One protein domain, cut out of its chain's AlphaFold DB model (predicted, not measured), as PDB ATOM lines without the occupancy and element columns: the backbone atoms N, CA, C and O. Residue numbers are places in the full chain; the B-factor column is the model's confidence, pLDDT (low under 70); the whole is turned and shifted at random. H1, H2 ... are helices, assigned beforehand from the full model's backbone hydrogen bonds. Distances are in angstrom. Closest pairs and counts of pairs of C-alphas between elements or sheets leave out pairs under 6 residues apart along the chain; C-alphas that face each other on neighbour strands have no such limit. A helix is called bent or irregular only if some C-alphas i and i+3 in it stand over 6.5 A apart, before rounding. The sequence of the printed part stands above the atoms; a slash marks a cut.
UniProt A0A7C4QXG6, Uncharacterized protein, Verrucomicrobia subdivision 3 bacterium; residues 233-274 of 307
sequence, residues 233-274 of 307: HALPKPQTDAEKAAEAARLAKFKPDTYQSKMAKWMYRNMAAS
ATOM      1  N   HIS A 233      23.230  28.674  -3.088       69.44
ATOM      2  CA  HIS A 233      23.767  29.797  -3.849       69.44
ATOM      3  C   HIS A 233      22.624  30.629  -4.434       69.44
ATOM      4  O   HIS A 233      22.150  30.339  -5.530       69.44
ATOM      5  N   ALA A 234      22.122  31.552  -3.606       59.12
ATOM      6  CA  ALA A 234      20.811  32.194  -3.647       59.12
ATOM      7  C   ALA A 234      19.648  31.214  -3.886       59.12
ATOM      8  O   ALA A 234      19.407  30.744  -4.996       59.12
ATOM      9  N   LEU A 235      18.810  30.988  -2.869       57.59
ATOM     10  CA  LEU A 235      17.449  30.567  -3.190       57.59
ATOM     11  C   LEU A 235      16.778  31.742  -3.903       57.59
ATOM     12  O   LEU A 235      16.583  32.781  -3.248       57.59
ATOM     13  N   PRO A 236      16.367  31.615  -5.181       64.06
ATOM     14  CA  PRO A 236      15.421  32.571  -5.720       64.06
ATOM     15  C   PRO A 236      14.257  32.677  -4.730       64.06
ATOM     16  O   PRO A 236      13.894  31.712  -4.041       64.06
ATOM     17  N   LYS A 237      13.718  33.886  -4.553       71.62
ATOM     18  CA  LYS A 237      12.480  34.015  -3.780       71.62
ATOM     19  C   LYS A 237      11.463  33.075  -4.434       71.62
ATOM     20  O   LYS A 237      11.333  33.163  -5.653       71.62
ATOM     21  N   PRO A 238      10.801  32.186  -3.675       77.69
ATOM     22  CA  PRO A 238       9.860  31.240  -4.250       77.69
ATOM     23  C   PRO A 238       8.807  32.028  -5.031       77.69
ATOM     24  O   PRO A 238       8.166  32.930  -4.484       77.69
ATOM     25  N   GLN A 239       8.697  31.741  -6.323       84.44
ATOM     26  CA  GLN A 239       7.844  32.490  -7.244       84.44
ATOM     27  C   GLN A 239       6.475  31.824  -7.359       84.44
ATOM     28  O   GLN A 239       5.457  32.506  -7.456       84.44
ATOM     29  N   THR A 240       6.443  30.497  -7.266       90.44
ATOM     30  CA  THR A 240       5.226  29.685  -7.318       90.44
ATOM     31  C   THR A 240       4.740  29.296  -5.924       90.44
ATOM     32  O   THR A 240       5.511  29.219  -4.964       90.44
ATOM     33  N   ASP A 241       3.449  28.997  -5.792       92.94
ATOM     34  CA  ASP A 241       2.891  28.542  -4.514       92.94
ATOM     35  C   ASP A 241       3.438  27.169  -4.095       92.94
ATOM     36  O   ASP A 241       3.610  26.912  -2.904       92.94
ATOM     37  N   ALA A 242       3.816  26.326  -5.062       90.44
ATOM     38  CA  ALA A 242       4.510  25.068  -4.806       90.44
ATOM     39  C   ALA A 242       5.899  25.294  -4.182       90.44
ATOM     40  O   ALA A 242       6.243  24.645  -3.193       90.44
ATOM     41  N   GLU A 243       6.683  26.245  -4.703       87.94
ATOM     42  CA  GLU A 243       7.988  26.603  -4.130       87.94
ATOM     43  C   GLU A 243       7.843  27.209  -2.729       87.94
ATOM     44  O   GLU A 243       8.598  26.844  -1.825       87.94
ATOM     45  N   LYS A 244       6.844  28.081  -2.517       89.12
ATOM     46  CA  LYS A 244       6.551  28.651  -1.189       89.12
ATOM     47  C   LYS A 244       6.185  27.554  -0.189       89.12
ATOM     48  O   LYS A 244       6.695  27.554   0.930       89.12
ATOM     49  N   ALA A 245       5.339  26.601  -0.590       91.06
ATOM     50  CA  ALA A 245       4.946  25.472   0.249       91.06
ATOM     51  C   ALA A 245       6.135  24.550   0.571       91.06
ATOM     52  O   ALA A 245       6.296  24.129   1.716       91.06
ATOM     53  N   ALA A 246       7.004  24.276  -0.407       88.31
ATOM     54  CA  ALA A 246       8.210  23.475  -0.207       88.31
ATOM     55  C   ALA A 246       9.209  24.152   0.748       88.31
ATOM     56  O   ALA A 246       9.796  23.490   1.609       88.31
ATOM     57  N   GLU A 247       9.388  25.469   0.629       88.62
ATOM     58  CA  GLU A 247      10.211  26.250   1.549       88.62
ATOM     59  C   GLU A 247       9.637  26.239   2.972       88.62
ATOM     60  O   GLU A 247      10.357  25.923   3.922       88.62
ATOM     61  N   ALA A 248       8.334  26.497   3.123       90.00
ATOM     62  CA  ALA A 248       7.653  26.440   4.414       90.00
ATOM     63  C   ALA A 248       7.774  25.048   5.059       90.00
ATOM     64  O   ALA A 248       8.048  24.939   6.254       90.00
ATOM     65  N   ALA A 249       7.651  23.978   4.267       91.81
ATOM     66  CA  ALA A 249       7.824  22.609   4.742       91.81
ATOM     67  C   ALA A 249       9.265  22.309   5.193       91.81
ATOM     68  O   ALA A 249       9.449  21.595   6.182       91.81
ATOM     69  N   ARG A 250      10.292  22.850   4.514       90.94
ATOM     70  CA  ARG A 250      11.688  22.756   4.987       90.94
ATOM     71  C   ARG A 250      11.872  23.491   6.306       90.94
ATOM     72  O   ARG A 250      12.389  22.904   7.251       90.94
ATOM     73  N   LEU A 251      11.410  24.738   6.385       91.50
ATOM     74  CA  LEU A 251      11.494  25.550   7.600       91.50
ATOM     75  C   LEU A 251      10.786  24.888   8.788       91.50
ATOM     76  O   LEU A 251      11.332  24.879   9.886       91.50
ATOM     77  N   ALA A 252       9.622  24.271   8.573       93.19
ATOM     78  CA  ALA A 252       8.890  23.554   9.618       93.19
ATOM     79  C   ALA A 252       9.629  22.304  10.136       93.19
ATOM     80  O   ALA A 252       9.470  21.923  11.294       93.19
ATOM     81  N   LYS A 253      10.439  21.656   9.287       94.31
ATOM     82  CA  LYS A 253      11.259  20.488   9.657       94.31
ATOM     83  C   LYS A 253      12.624  20.870  10.227       94.31
ATOM     84  O   LYS A 253      13.271  20.024  10.845       94.31
ATOM     85  N   PHE A 254      13.072  22.103  10.005       94.50
ATOM     86  CA  PHE A 254      14.367  22.580  10.463       94.50
ATOM     87  C   PHE A 254      14.403  22.659  11.989       94.50
ATOM     88  O   PHE A 254      13.604  23.345  12.624       94.50
ATOM     89  N   LYS A 255      15.363  21.946  12.578       95.00
ATOM     90  CA  LYS A 255      15.621  21.948  14.016       95.00
ATOM     91  C   LYS A 255      16.984  22.598  14.242       95.00
ATOM     92  O   LYS A 255      17.989  21.906  14.070       95.00
ATOM     93  N   PRO A 256      17.038  23.905  14.560       94.38
ATOM     94  CA  PRO A 256      18.308  24.570  14.803       94.38
ATOM     95  C   PRO A 256      18.981  23.968  16.036       94.38
ATOM     96  O   PRO A 256      18.323  23.716  17.048       94.38
ATOM     97  N   ASP A 257      20.294  23.768  15.966       93.62
ATOM     98  CA  ASP A 257      21.083  23.442  17.154       93.62
ATOM     99  C   ASP A 257      21.291  24.666  18.063       93.62
ATOM    100  O   ASP A 257      20.806  25.769  17.792       93.62
ATOM    101  N   THR A 258      22.028  24.488  19.163       92.31
ATOM    102  CA  THR A 258      22.299  25.555  20.136       92.31
ATOM    103  C   THR A 258      22.894  26.810  19.492       92.31
ATOM    104  O   THR A 258      22.517  27.915  19.880       92.31
ATOM    105  N   TYR A 259      23.781  26.680  18.502       94.00
ATOM    106  CA  TYR A 259      24.361  27.831  17.809       94.00
ATOM    107  C   TYR A 259      23.347  28.476  16.863       94.00
ATOM    108  O   TYR A 259      23.078  29.673  16.971       94.00
ATOM    109  N   GLN A 260      22.730  27.678  15.989       94.44
ATOM    110  CA  GLN A 260      21.761  28.167  15.007       94.44
ATOM    111  C   GLN A 260      20.539  28.806  15.687       94.44
ATOM    112  O   GLN A 260      19.969  29.767  15.176       94.44
ATOM    113  N   SER A 261      20.167  28.349  16.888       94.25
ATOM    114  CA  SER A 261      19.052  28.911  17.659       94.25
ATOM    115  C   SER A 261      19.263  30.382  18.046       94.25
ATOM    116  O   SER A 261      18.288  31.128  18.152       94.25
ATOM    117  N   LYS A 262      20.526  30.816  18.178       92.19
ATOM    118  CA  LYS A 262      20.927  32.193  18.512       92.19
ATOM    119  C   LYS A 262      20.966  33.122  17.292       92.19
ATOM    120  O   LYS A 262      21.191  34.320  17.451       92.19
ATOM    121  N   MET A 263      20.807  32.583  16.084       92.62
ATOM    122  CA  MET A 263      20.886  33.351  14.842       92.62
ATOM    123  C   MET A 263      19.574  34.075  14.545       92.62
ATOM    124  O   MET A 263      18.498  33.675  15.005       92.62
ATOM    125  N   ALA A 264      19.655  35.141  13.748       91.25
ATOM    126  CA  ALA A 264      18.476  35.880  13.330       91.25
ATOM    127  C   ALA A 264      17.523  34.971  12.536       91.25
ATOM    128  O   ALA A 264      17.951  34.184  11.693       91.25
ATOM    129  N   LYS A 265      16.209  35.085  12.772       90.62
ATOM    130  CA  LYS A 265      15.215  34.168  12.175       90.62
ATOM    131  C   LYS A 265      15.215  34.165  10.649       90.62
ATOM    132  O   LYS A 265      14.965  33.126  10.052       90.62
ATOM    133  N   TRP A 266      15.546  35.289  10.016       88.62
ATOM    134  CA  TRP A 266      15.658  35.358   8.559       88.62
ATOM    135  C   TRP A 266      16.785  34.457   8.010       88.62
ATOM    136  O   TRP A 266      16.687  33.995   6.876       88.62
ATOM    137  N   MET A 267      17.806  34.131   8.816       90.75
ATOM    138  CA  MET A 267      18.903  33.226   8.436       90.75
ATOM    139  C   MET A 267      18.469  31.759   8.395       90.75
ATOM    140  O   MET A 267      19.092  30.951   7.707       90.75
ATOM    141  N   TYR A 268      17.384  31.398   9.093       92.38
ATOM    142  CA  TYR A 268      16.936  30.006   9.187       92.38
ATOM    143  C   TYR A 268      16.536  29.458   7.823       92.38
ATOM    144  O   TYR A 268      16.664  28.263   7.595       92.38
ATOM    145  N   ARG A 269      16.105  30.327   6.901       89.56
ATOM    146  CA  ARG A 269      15.810  29.957   5.515       89.56
ATOM    147  C   ARG A 269      17.014  29.299   4.841       89.56
ATOM    148  O   ARG A 269      16.865  28.227   4.265       89.56
ATOM    149  N   ASN A 270      18.198  29.899   4.962       89.38
ATOM    150  CA  ASN A 270      19.417  29.355   4.364       89.38
ATOM    151  C   ASN A 270      19.887  28.093   5.097       89.38
ATOM    152  O   ASN A 270      20.215  27.105   4.452       89.38
ATOM    153  N   MET A 271      19.834  28.087   6.433       91.81
ATOM    154  CA  MET A 271      20.223  26.920   7.239       91.81
ATOM    155  C   MET A 271      19.330  25.702   6.958       91.81
ATOM    156  O   MET A 271      19.823  24.590   6.767       91.81
ATOM    157  N   ALA A 272      18.014  25.911   6.873       91.62
ATOM    158  CA  ALA A 272      17.022  24.882   6.564       91.62
ATOM    159  C   ALA A 272      17.137  24.344   5.134       91.62
ATOM    160  O   ALA A 272      16.703  23.227   4.853       91.62
ATOM    161  N   ALA A 273      17.685  25.150   4.229       89.81
ATOM    162  CA  ALA A 273      17.906  24.798   2.838       89.81
ATOM    163  C   ALA A 273      19.347  24.366   2.540       89.81
ATOM    164  O   ALA A 273      19.675  24.169   1.371       89.81
ATOM    165  N   SER A 274      20.185  24.214   3.570       90.81
ATOM    166  CA  SER A 274      21.545  23.713   3.406       90.81
ATOM    167  C   SER A 274      21.550  22.342   2.727       90.81
ATOM    168  O   SER A 274      20.671  21.500   2.942       90.81
TER     169      SER A 274
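This is residues 233 to 274 of the 307 residues of an uncharacterized protein of Verrucomicrobia subdivision 3 bacterium (UniProt A0A7C4QXG6). The model is a small, open loop of chain: one long helix, H1, makes much of one long side, the chain runs on past it to the short helix H2 at the far end, and then folds back into H3, which stands crosswise to H1 and meets it near the last residues of both. Before H1 a tail with no named element, residues 233 to 240, leads in, and residues 239 to 245, at the turn from this tail into H1, stick out free. The printed part has 42 residues with three named helices, in the order H1, H2, H3, and no named strand; its class is all helix. It is only just compact, close to loose, with a radius of gyration of the C-alphas of 10.7 A, and its outline is elongated, spanning 32 by 19 by 14 A.

The printed part begins at His 233, whose C-alpha is at (23.767, 29.797, -3.849). H1 is residues 241 to 253, from C-alpha 241 at (2.891, 28.542, -4.514) to C-alpha 253 at (11.259, 20.488, 9.657), a length of 18.3 A. H2 is residues 258 to 261, 5.3 A from first to last C-alpha. H3 is residues 265 to 272, 11.0 A long, and ends with C-alpha 272 at (17.022, 24.882, 6.564). H3 is neither bent nor irregular, but only just: C-alphas 266 and 269 are 6.2 A apart.

H1 and H3 touch, with 6 pairs of C-alphas within 8 A. Their closest C-alphas, those of Leu 251 and Ala 272, are 5.7 A apart. The lines of H1 and H3 stand at 88 degrees, about perpendicular, and their centres are 12.2 A apart. H1 and H2 are apart, though a tight link of 4 residues joins them. H2 and H3, joined by a tight link of 3 residues, are close but not clearly touching; their closest C-alphas, those of Gln 260 and Tyr 268, are 7.8 A apart. In H1 every O i to N i+4 pair is within hydrogen-bond range, while in H3 2 of 4 are. H2 is too short for such a pair, and its one O i to N i+3 pair is not within range.

The two C-alphas farthest apart are those of Thr 240 and Thr 258, at 32.6 A. The first and last printed C-alphas, those of His 233 and Ser 274, are 9.7 A apart. The printed part has no cut, and neither link between helices is long. The mean pLDDT of the printed part is 87.8, and residues 233 to 236 are under 70.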